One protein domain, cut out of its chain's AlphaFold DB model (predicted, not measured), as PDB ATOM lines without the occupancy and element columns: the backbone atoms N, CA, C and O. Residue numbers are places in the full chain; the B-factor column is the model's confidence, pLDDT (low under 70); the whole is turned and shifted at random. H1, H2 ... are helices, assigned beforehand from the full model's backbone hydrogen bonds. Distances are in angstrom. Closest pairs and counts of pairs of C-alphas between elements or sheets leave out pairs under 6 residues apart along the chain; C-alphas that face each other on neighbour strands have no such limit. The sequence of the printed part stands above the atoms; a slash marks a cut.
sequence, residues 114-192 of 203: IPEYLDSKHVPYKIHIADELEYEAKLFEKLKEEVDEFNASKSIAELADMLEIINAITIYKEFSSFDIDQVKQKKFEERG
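This is residues 114 to 192 of the 203 residues of a protein of Candidatus Nomurabacteria bacterium (UniProt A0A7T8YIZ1). A long helical hairpin, H2 and H3 side by side, makes the middle of a loose, elongated model, and an arm reaches away from it on either side: a long link ending in short H1, and H4. The printed part has 79 residues with four named helices, H1 to H4 in order, no named strand, and the class all helix. The radius of gyration of the C-alphas is 16.6 A, and the spans are 55 by 31 by 18 A.

H2, residues 132 to 153, touches H3, residues 156 to 172, in a hairpin: the closest C-alphas, of Phe 150 and Glu 158, are 5.1 A apart. Their lines stand at a shallow tilt of 20 degrees, opposite ways. H4, residues 177 to 191, is close to H3 but not clearly touching; the closest C-alphas, of Thr 170 and Ser 177, are 7.9 A apart. H3 and H4 stand at a steep tilt of 66 degrees. H1, residues 114 to 120, is apart from H2, H3 and H4. In H1, H2, H3 and H4 every O i to N i+4 pair is within hydrogen-bond range.

H2 measures 31.2 A from C-alpha 132 at (24.452, 22.867, -50.663) to C-alpha 153; H3 measures 24.3 A, H4 20.8 A and H1 9.8 A. H4 ends with C-alpha 191 at (-9.671, 35.359, -48.060).

The two C-alphas farthest apart, of His 122 and Glu 190, are 55.1 A apart. Residues 116 to 122 and 181 to 192 stand free. The link from H1 to H2 is long, with 11 residues. The printed part has no cut, and no printed residue is under 70 in pLDDT.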
ATOM      1  N   ILE A 114      28.308  29.182 -32.418       95.31
ATOM      2  CA  ILE A 114      28.276  28.032 -31.502       95.31
ATOM      3  C   ILE A 114      29.660  27.398 -31.297       95.31
ATOM      4  O   ILE A 114      29.968  27.088 -30.143       95.31
ATOM      5  N   PRO A 115      30.509  27.217 -32.326       95.50
ATOM      6  CA  PRO A 115      31.882  26.750 -32.148       95.50
ATOM      7  C   PRO A 115      32.662  27.582 -31.115       95.50
ATOM      8  O   PRO A 115      33.139  27.036 -30.121       95.50
ATOM      9  N   GLU A 116      32.678  28.910 -31.254       97.56
ATOM     10  CA  GLU A 116      33.388  29.824 -30.349       97.56
ATOM     11  C   GLU A 116      32.785  29.817 -28.942       97.56
ATOM     12  O   GLU A 116      33.498  29.885 -27.934       97.56
ATOM     13  N   TYR A 117      31.456  29.708 -28.846       96.12
ATOM     14  CA  TYR A 117      30.786  29.544 -27.565       96.12
ATOM     15  C   TYR A 117      31.242  28.258 -26.859       96.12
ATOM     16  O   TYR A 117      31.555  28.298 -25.665       96.12
ATOM     17  N   LEU A 118      31.324  27.132 -27.571       94.44
ATOM     18  CA  LEU A 118      31.786  25.857 -27.014       94.44
ATOM     19  C   LEU A 118      33.268  25.908 -26.622       94.44
ATOM     20  O   LEU A 118      33.622  25.408 -25.549       94.44
ATOM     21  N   ASP A 119      34.100  26.586 -27.413       95.62
ATOM     22  CA  ASP A 119      35.508  26.838 -27.088       95.62
ATOM     23  C   ASP A 119      35.649  27.635 -25.786       95.62
ATOM     24  O   ASP A 119      36.409  27.249 -24.896       95.62
ATOM     25  N   SER A 120      34.831  28.678 -25.594       96.12
ATOM     26  CA  SER A 120      34.812  29.458 -24.343       96.12
ATOM     27  C   SER A 120      34.468  28.608 -23.108       96.12
ATOM     28  O   SER A 120      34.874  28.914 -21.983       96.12
ATOM     29  N   LYS A 121      33.734  27.508 -23.312       95.50
ATOM     30  CA  LYS A 121      33.345  26.546 -22.276       95.50
ATOM     31  C   LYS A 121      34.302  25.359 -22.164       95.50
ATOM     32  O   LYS A 121      34.074  24.510 -21.306       95.50
ATOM     33  N   HIS A 122      35.363  25.308 -22.975       94.81
ATOM     34  CA  HIS A 122      36.296  24.180 -23.066       94.81
ATOM     35  C   HIS A 122      35.570  22.844 -23.329       94.81
ATOM     36  O   HIS A 122      35.980  21.789 -22.838       94.81
ATOM     37  N   VAL A 123      34.458  22.888 -24.075       92.19
ATOM     38  CA  VAL A 123      33.661  21.706 -24.423       92.19
ATOM     39  C   VAL A 123      34.178  21.144 -25.747       92.19
ATOM     40  O   VAL A 123      34.100  21.837 -26.757       92.19
ATOM     41  N   PRO A 124      34.676  19.896 -25.796       91.50
ATOM     42  CA  PRO A 124      35.167  19.319 -27.041       91.50
ATOM     43  C   PRO A 124      34.009  19.038 -28.008       91.50
ATOM     44  O   PRO A 124      33.029  18.385 -27.641       91.50
ATOM     45  N   TYR A 125      34.151  19.461 -29.264       93.44
ATOM     46  CA  TYR A 125      33.163  19.236 -30.321       93.44
ATOM     47  C   TYR A 125      33.804  18.758 -31.631       93.44
ATOM     48  O   TYR A 125      35.024  18.705 -31.781       93.44
ATOM     49  N   LYS A 126      32.957  18.341 -32.576       94.50
ATOM     50  CA  LYS A 126      33.321  18.097 -33.975       94.50
ATOM     51  C   LYS A 126      32.300  18.809 -34.852       94.50
ATOM     52  O   LYS A 126      31.111  18.697 -34.571       94.50
ATOM     53  N   ILE A 127      32.775  19.488 -35.888       95.50
ATOM     54  CA  ILE A 127      31.949  20.149 -36.901       95.50
ATOM     55  C   ILE A 127      32.498  19.841 -38.289       95.50
ATOM     56  O   ILE A 127      33.670  19.486 -38.445       95.50
ATOM     57  N   HIS A 128      31.648  20.027 -39.284       96.00
ATOM     58  CA  HIS A 128      32.006  20.179 -40.684       96.00
ATOM     59  C   HIS A 128      31.116  21.270 -41.279       96.00
ATOM     60  O   HIS A 128      30.096  21.631 -40.694       96.00
ATOM     61  N   ILE A 129      31.527  21.811 -42.420       97.06
ATOM     62  CA  ILE A 129      30.701  22.738 -43.192       97.06
ATOM     63  C   ILE A 129      29.914  21.905 -44.198       97.06
ATOM     64  O   ILE A 129      30.507  21.082 -44.897       97.06
ATOM     65  N   ALA A 130      28.597  22.090 -44.215       96.81
ATOM     66  CA  ALA A 130      27.700  21.380 -45.115       96.81
ATOM     67  C   ALA A 130      27.927  21.803 -46.575       96.81
ATOM     68  O   ALA A 130      28.282  22.953 -46.846       96.81
ATOM     69  N   ASP A 131      27.698  20.881 -47.508       97.12
ATOM     70  CA  ASP A 131      27.481  21.249 -48.909       97.12
ATOM     71  C   ASP A 131      26.064  21.815 -49.117       97.12
ATOM     72  O   ASP A 131      25.259  21.861 -48.190       97.12
ATOM     73  N   GLU A 132      25.748  22.258 -50.333       95.31
ATOM     74  CA  GLU A 132      24.452  22.867 -50.663       95.31
ATOM     75  C   GLU A 132      23.247  21.968 -50.334       95.31
ATOM     76  O   GLU A 132      22.260  22.430 -49.761       95.31
ATOM     77  N   LEU A 133      23.321  20.674 -50.667       95.94
ATOM     78  CA  LEU A 133      22.203  19.744 -50.489       95.94
ATOM     79  C   LEU A 133      22.043  19.357 -49.018       95.94
ATOM     80  O   LEU A 133      20.921  19.273 -48.511       95.94
ATOM     81  N   GLU A 134      23.161  19.129 -48.327       96.56
ATOM     82  CA  GLU A 134      23.167  18.891 -46.889       96.56
ATOM     83  C   GLU A 134      22.655  20.120 -46.136       96.56
ATOM     84  O   GLU A 134      21.831  19.972 -45.233       96.56
ATOM     85  N   TYR A 135      23.093  21.323 -46.516       97.25
ATOM     86  CA  TYR A 135      22.658  22.566 -45.890       97.25
ATOM     87  C   TYR A 135      21.153  22.759 -46.043       97.25
ATOM     88  O   TYR A 135      20.480  22.992 -45.041       97.25
ATOM     89  N   GLU A 136      20.604  22.580 -47.250       97.19
ATOM     90  CA  GLU A 136      19.158  22.654 -47.465       97.19
ATOM     91  C   GLU A 136      18.410  21.677 -46.548       97.19
ATOM     92  O   GLU A 136      17.506  22.078 -45.811       97.19
ATOM     93  N   ALA A 137      18.808  20.401 -46.552       97.06
ATOM     94  CA  ALA A 137      18.166  19.383 -45.729       97.06
ATOM     95  C   ALA A 137      18.232  19.742 -44.235       97.06
ATOM     96  O   ALA A 137      17.217  19.705 -43.532       97.06
ATOM     97  N   LYS A 138      19.410  20.153 -43.755       97.50
ATOM     98  CA  LYS A 138      19.641  20.522 -42.357       97.50
ATOM     99  C   LYS A 138      18.907  21.796 -41.954       97.50
ATOM    100  O   LYS A 138      18.474  21.889 -40.807       97.50
ATOM    101  N   LEU A 139      18.707  22.739 -42.870       97.44
ATOM    102  CA  LEU A 139      17.958  23.970 -42.627       97.44
ATOM    103  C   LEU A 139      16.461  23.691 -42.418       97.44
ATOM    104  O   LEU A 139      15.863  24.212 -41.477       97.44
ATOM    105  N   PHE A 140      15.858  22.814 -43.227       97.06
ATOM    106  CA  PHE A 140      14.458  22.405 -43.038       97.06
ATOM    107  C   PHE A 140      14.260  21.479 -41.828       97.06
ATOM    108  O   PHE A 140      13.242  21.586 -41.141       97.06
ATOM    109  N   GLU A 141      15.228  20.610 -41.517       97.44
ATOM    110  CA  GLU A 141      15.238  19.863 -40.250       97.44
ATOM    111  C   GLU A 141      15.274  20.815 -39.048       97.44
ATOM    112  O   GLU A 141      14.524  20.627 -38.091       97.44
ATOM    113  N   LYS A 142      16.101  21.865 -39.121       97.06
ATOM    114  CA  LYS A 142      16.224  22.876 -38.071       97.06
ATOM    115  C   LYS A 142      14.932  23.669 -37.886       97.06
ATOM    116  O   LYS A 142      14.496  23.850 -36.757       97.06
ATOM    117  N   LEU A 143      14.258  24.051 -38.975       97.56
ATOM    118  CA  LEU A 143      12.934  24.683 -38.900       97.56
ATOM    119  C   LEU A 143      11.925  23.803 -38.151       97.56
ATOM    120  O   LEU A 143      11.138  24.306 -37.354       97.56
ATOM    121  N   LYS A 144      11.940  22.490 -38.404       97.44
ATOM    122  CA  LYS A 144      11.055  21.550 -37.714       97.44
ATOM    123  C   LYS A 144      11.369  21.460 -36.216       97.44
ATOM    124  O   LYS A 144      10.429  21.475 -35.429       97.44
ATOM    125  N   GLU A 145      12.653  21.402 -35.844       95.81
ATOM    126  CA  GLU A 145      13.101  21.449 -34.438       95.81
ATOM    127  C   GLU A 145      12.494  22.671 -33.731       95.81
ATOM    128  O   GLU A 145      11.787  22.502 -32.742       95.81
ATOM    129  N   GLU A 146      12.638  23.877 -34.297       96.38
ATOM    130  CA  GLU A 146      12.123  25.099 -33.656       96.38
ATOM    131  C   GLU A 146      10.593  25.181 -33.612       96.38
ATOM    132  O   GLU A 146      10.019  25.728 -32.672       96.38
ATOM    133  N   VAL A 147       9.892  24.619 -34.604       97.69
ATOM    134  CA  VAL A 147       8.425  24.514 -34.557       97.69
ATOM    135  C   VAL A 147       7.988  23.603 -33.409       97.69
ATOM    136  O   VAL A 147       7.030  23.926 -32.701       97.69
ATOM    137  N   ASP A 148       8.675  22.479 -33.205       97.56
ATOM    138  CA  ASP A 148       8.389  21.552 -32.111       97.56
ATOM    139  C   ASP A 148       8.711  22.194 -30.744       97.56
ATOM    140  O   ASP A 148       7.903  22.103 -29.811       97.56
ATOM    141  N   GLU A 149       9.819  22.932 -30.638       96.12
ATOM    142  CA  GLU A 149      10.193  23.686 -29.434       96.12
ATOM    143  C   GLU A 149       9.210  24.830 -29.136       96.12
ATOM    144  O   GLU A 149       8.742  24.974 -27.999       96.12
ATOM    145  N   PHE A 150       8.791  25.594 -30.151       97.44
ATOM    146  CA  PHE A 150       7.753  26.617 -30.007       97.44
ATOM    147  C   PHE A 150       6.404  26.004 -29.624       97.44
ATOM    148  O   PHE A 150       5.666  26.571 -28.815       97.44
ATOM    149  N   ASN A 151       6.057  24.833 -30.159       96.44
ATOM    150  CA  ASN A 151       4.831  24.140 -29.781       96.44
ATOM    151  C   ASN A 151       4.822  23.755 -28.297       96.44
ATOM    152  O   ASN A 151       3.775  23.890 -27.650       96.44
ATOM    153  N   ALA A 152       5.972  23.337 -27.763       97.06
ATOM    154  CA  ALA A 152       6.140  22.971 -26.363       97.06
ATOM    155  C   ALA A 152       6.177  24.189 -25.422       97.06
ATOM    156  O   ALA A 152       5.534  24.167 -24.372       97.06
ATOM    157  N   SER A 153       6.909  25.248 -25.781       96.88
ATOM    158  CA  SER A 153       7.190  26.374 -24.878       96.88
ATOM    159  C   SER A 153       6.311  27.606 -25.108       96.88
ATOM    160  O   SER A 153       6.048  28.359 -24.170       96.88
ATOM    161  N   LYS A 154       5.868  27.834 -26.352       96.19
ATOM    162  CA  LYS A 154       5.217  29.068 -26.833       96.19
ATOM    163  C   LYS A 154       6.000  30.335 -26.477       96.19
ATOM    164  O   LYS A 154       5.409  31.391 -26.247       96.19
ATOM    165  N   SER A 155       7.325  30.223 -26.399       97.38
ATOM    166  CA  SER A 155       8.193  31.311 -25.967       97.38
ATOM    167  C   SER A 155       8.466  32.302 -27.106       97.38
ATOM    168  O   SER A 155       8.417  31.968 -28.291       97.38
ATOM    169  N   ILE A 156       8.771  33.550 -26.739       96.50
ATOM    170  CA  ILE A 156       9.228  34.571 -27.695       96.50
ATOM    171  C   ILE A 156      10.587  34.184 -28.296       96.50
ATOM    172  O   ILE A 156      10.856  34.544 -29.438       96.50
ATOM    173  N   ALA A 157      11.422  33.453 -27.548       94.75
ATOM    174  CA  ALA A 157      12.728  33.009 -28.019       94.75
ATOM    175  C   ALA A 157      12.582  32.043 -29.203       94.75
ATOM    176  O   ALA A 157      13.126  32.328 -30.264       94.75
ATOM    177  N   GLU A 158      11.730  31.017 -29.091       96.44
ATOM    178  CA  GLU A 158      11.560  30.063 -30.202       96.44
ATOM    179  C   GLU A 158      10.858  30.706 -31.403       96.44
ATOM    180  O   GLU A 158      11.114  30.362 -32.554       96.44
ATOM    181  N   LEU A 159       9.983  31.692 -31.168       96.69
ATOM    182  CA  LEU A 159       9.418  32.481 -32.262       96.69
ATOM    183  C   LEU A 159      10.501  33.280 -33.002       96.69
ATOM    184  O   LEU A 159      10.450  33.372 -34.227       96.69
ATOM    185  N   ALA A 160      11.462  33.860 -32.279       96.38
ATOM    186  CA  ALA A 160      12.582  34.565 -32.890       96.38
ATOM    187  C   ALA A 160      13.472  33.605 -33.697       96.38
ATOM    188  O   ALA A 160      13.821  33.928 -34.832       96.38
ATOM    189  N   ASP A 161      13.748  32.413 -33.165       94.69
ATOM    190  CA  ASP A 161      14.538  31.386 -33.848       94.69
ATOM    191  C   ASP A 161      13.836  30.885 -35.124       94.69
ATOM    192  O   ASP A 161      14.456  30.830 -36.190       94.69
ATOM    193  N   MET A 162      12.516  30.652 -35.086       96.62
ATOM    194  CA  MET A 162      11.733  30.340 -36.291       96.62
ATOM    195  C   MET A 162      11.811  31.452 -37.345       96.62
ATOM    196  O   MET A 162      11.964  31.164 -38.534       96.62
ATOM    197  N   LEU A 163      11.694  32.723 -36.944       96.62
ATOM    198  CA  LEU A 163      11.775  33.853 -37.876       96.62
ATOM    199  C   LEU A 163      13.163  33.969 -38.510       96.62
ATOM    200  O   LEU A 163      13.269  34.257 -39.702       96.62
ATOM    201  N   GLU A 164      14.219  33.711 -37.746       97.38
ATOM    202  CA  GLU A 164      15.582  33.698 -38.265       97.38
ATOM    203  C   GLU A 164      15.789  32.589 -39.301       97.38
ATOM    204  O   GLU A 164      16.331  32.847 -40.376       97.38
ATOM    205  N   ILE A 165      15.281  31.384 -39.038       97.06
ATOM    206  CA  ILE A 165      15.370  30.273 -39.993       97.06
ATOM    207  C   ILE A 165      14.547  30.560 -41.253       97.06
ATOM    208  O   ILE A 165      15.013  30.297 -42.360       97.06
ATOM    209  N   ILE A 166      13.353  31.148 -41.125       96.81
ATOM    210  CA  ILE A 166      12.549  31.574 -42.284       96.81
ATOM    211  C   ILE A 166      13.317  32.599 -43.132       96.81
ATOM    212  O   ILE A 166      13.289  32.517 -44.365       96.81
ATOM    213  N   ASN A 167      14.035  33.533 -42.504       96.12
ATOM    214  CA  ASN A 167      14.886  34.483 -43.220       96.12
ATOM    215  C   ASN A 167      16.047  33.774 -43.931       96.12
ATOM    216  O   ASN A 167      16.291  34.049 -45.105       96.12
ATOM    217  N   ALA A 168      16.714  32.824 -43.270       95.81
ATOM    218  CA  ALA A 168      17.774  32.026 -43.883       95.81
ATOM    219  C   ALA A 168      17.265  31.235 -45.103       95.81
ATOM    220  O   ALA A 168      17.914  31.240 -46.146       95.81
ATOM    221  N   ILE A 169      16.071  30.633 -45.020       96.19
ATOM    222  CA  ILE A 169      15.418  29.943 -46.148       96.19
ATOM    223  C   ILE A 169      15.092  30.924 -47.278       96.19
ATOM    224  O   ILE A 169      15.295  30.604 -48.445       96.19
ATOM    225  N   THR A 170      14.592  32.115 -46.943       95.62
ATOM    226  CA  THR A 170      14.256  33.162 -47.922       95.62
ATOM    227  C   THR A 170      15.488  33.569 -48.727       95.62
ATOM    228  O   THR A 170      15.417  33.639 -49.950       95.62
ATOM    229  N   ILE A 171      16.625  33.775 -48.053       95.56
ATOM    230  CA  ILE A 171      17.906  34.089 -48.697       95.56
ATOM    231  C   ILE A 171      18.390  32.898 -49.531       95.56
ATOM    232  O   ILE A 171      18.711  33.071 -50.701       95.56
ATOM    233  N   TYR A 172      18.388  31.693 -48.954       95.00
ATOM    234  CA  TYR A 172      18.860  30.472 -49.613       95.00
ATOM    235  C   TYR A 172      18.089  30.142 -50.899       95.00
ATOM    236  O   TYR A 172      18.670  29.708 -51.888       95.00
ATOM    237  N   LYS A 173      16.771  30.359 -50.898       94.94
ATOM    238  CA  LYS A 173      15.901  30.137 -52.061       94.94
ATOM    239  C   LYS A 173      15.790  31.346 -52.989       94.94
ATOM    240  O   LYS A 173      15.003  31.294 -53.931       94.94
ATOM    241  N   GLU A 174      16.539  32.414 -52.715       96.06
ATOM    242  CA  GLU A 174      16.519  33.668 -53.477       96.06
ATOM    243  C   GLU A 174      15.108  34.271 -53.600       96.06
ATOM    244  O   GLU A 174      14.735  34.885 -54.601       96.06
ATOM    245  N   PHE A 175      14.283  34.092 -52.567       94.19
ATOM    246  CA  PHE A 175      12.938  34.642 -52.548       94.19
ATOM    247  C   PHE A 175      12.970  36.142 -52.259       94.19
ATOM    248  O   PHE A 175      13.526  36.614 -51.267       94.19
ATOM    249  N   SER A 176      12.292  36.905 -53.111       93.88
ATOM    250  CA  SER A 176      12.098  38.337 -52.925       93.88
ATOM    251  C   SER A 176      11.099  38.605 -51.798       93.88
ATOM    252  O   SER A 176       9.957  38.140 -51.839       93.88
ATOM    253  N   SER A 177      11.483  39.427 -50.815       89.62
ATOM    254  CA  SER A 177      10.554  39.881 -49.770       89.62
ATOM    255  C   SER A 177       9.338  40.601 -50.361       89.62
ATOM    256  O   SER A 177       8.232  40.465 -49.845       89.62
ATOM    257  N   PHE A 178       9.520  41.315 -51.476       91.88
ATOM    258  CA  PHE A 178       8.425  41.970 -52.186       91.88
ATOM    259  C   PHE A 178       7.426  40.955 -52.750       91.88
ATOM    260  O   PHE A 178       6.222  41.139 -52.587       91.88
ATOM    261  N   ASP A 179       7.907  39.863 -53.347       94.12
ATOM    262  CA  ASP A 179       7.034  38.821 -53.898       94.12
ATOM    263  C   ASP A 179       6.304  38.069 -52.778       94.12
ATOM    264  O   ASP A 179       5.104  37.801 -52.880       94.12
ATOM    265  N   ILE A 180       6.992  37.798 -51.662       94.50
ATOM    266  CA  ILE A 180       6.383  37.219 -50.457       94.50
ATOM    267  C   ILE A 180       5.245  38.115 -49.950       94.50
ATOM    268  O   ILE A 180       4.146  37.623 -49.667       94.50
ATOM    269  N   ASP A 181       5.471  39.425 -49.858       95.56
ATOM    270  CA  ASP A 181       4.462  40.372 -49.391       95.56
ATOM    271  C   ASP A 181       3.310  40.545 -50.383       95.56
ATOM    272  O   ASP A 181       2.158  40.600 -49.950       95.56
ATOM    273  N   GLN A 182       3.568  40.530 -51.695       97.69
ATOM    274  CA  GLN A 182       2.500  40.497 -52.697       97.69
ATOM    275  C   GLN A 182       1.616  39.259 -52.539       97.69
ATOM    276  O   GLN A 182       0.388  39.365 -52.535       97.69
ATOM    277  N   VAL A 183       2.219  38.078 -52.370       97.56
ATOM    278  CA  VAL A 183       1.471  36.831 -52.165       97.56
ATOM    279  C   VAL A 183       0.665  36.886 -50.864       97.56
ATOM    280  O   VAL A 183      -0.493  36.459 -50.847       97.56
ATOM    281  N   LYS A 184       1.231  37.426 -49.777       97.38
ATOM    282  CA  LYS A 184       0.518  37.620 -48.501       97.38
ATOM    283  C   LYS A 184      -0.662  38.579 -48.654       97.38
ATOM    284  O   LYS A 184      -1.760  38.249 -48.206       97.38
ATOM    285  N   GLN A 185      -0.452  39.719 -49.307       97.88
ATOM    286  CA  GLN A 185      -1.479  40.736 -49.518       97.88
ATOM    287  C   GLN A 185      -2.622  40.202 -50.384       97.88
ATOM    288  O   GLN A 185      -3.778  40.287 -49.982       97.88
ATOM    289  N   LYS A 186      -2.307  39.548 -51.507       98.50
ATOM    290  CA  LYS A 186      -3.311  38.915 -52.372       98.50
ATOM    291  C   LYS A 186      -4.151  37.885 -51.611       98.50
ATOM    292  O   LYS A 186      -5.373  37.898 -51.699       98.50
ATOM    293  N   LYS A 187      -3.520  37.019 -50.804       98.12
ATOM    294  CA  LYS A 187      -4.244  36.055 -49.951       98.12
ATOM    295  C   LYS A 187      -5.165  36.756 -48.950       98.12
ATOM    296  O   LYS A 187      -6.283  36.290 -48.739       98.12
ATOM    297  N   PHE A 188      -4.709  37.856 -48.352       97.88
ATOM    298  CA  PHE A 188      -5.499  38.645 -47.411       97.88
ATOM    299  C   PHE A 188      -6.690  39.340 -48.088       97.88
ATOM    300  O   PHE A 188      -7.778  39.358 -47.524       97.88
ATOM    301  N   GLU A 189      -6.524  39.863 -49.301       98.25
ATOM    302  CA  GLU A 189      -7.613  40.468 -50.081       98.25
ATOM    303  C   GLU A 189      -8.657  39.429 -50.513       98.25
ATOM    304  O   GLU A 189      -9.855  39.670 -50.389       98.25
ATOM    305  N   GLU A 190      -8.215  38.251 -50.966       98.44
ATOM    306  CA  GLU A 190      -9.099  37.171 -51.419       98.44
ATOM    307  C   GLU A 190      -9.855  36.485 -50.270       98.44
ATOM    308  O   GLU A 190     -11.007  36.083 -50.435       98.44
ATOM    309  N   ARG A 191      -9.193  36.269 -49.124       98.00
ATOM    310  CA  ARG A 191      -9.671  35.359 -48.060       98.00
ATOM    311  C   ARG A 191      -9.666  35.959 -46.654       98.00
ATOM    312  O   ARG A 191     -10.137  35.315 -45.717       98.00
ATOM    313  N   GLY A 192      -9.181  37.185 -46.482       97.50
ATOM    314  CA  GLY A 192      -8.957  37.796 -45.174       97.50
ATOM    315  C   GLY A 192      -7.737  37.227 -44.443       97.50
ATOM    316  O   GLY A 192      -6.973  36.417 -44.964       97.50
TER     317      GLY A 192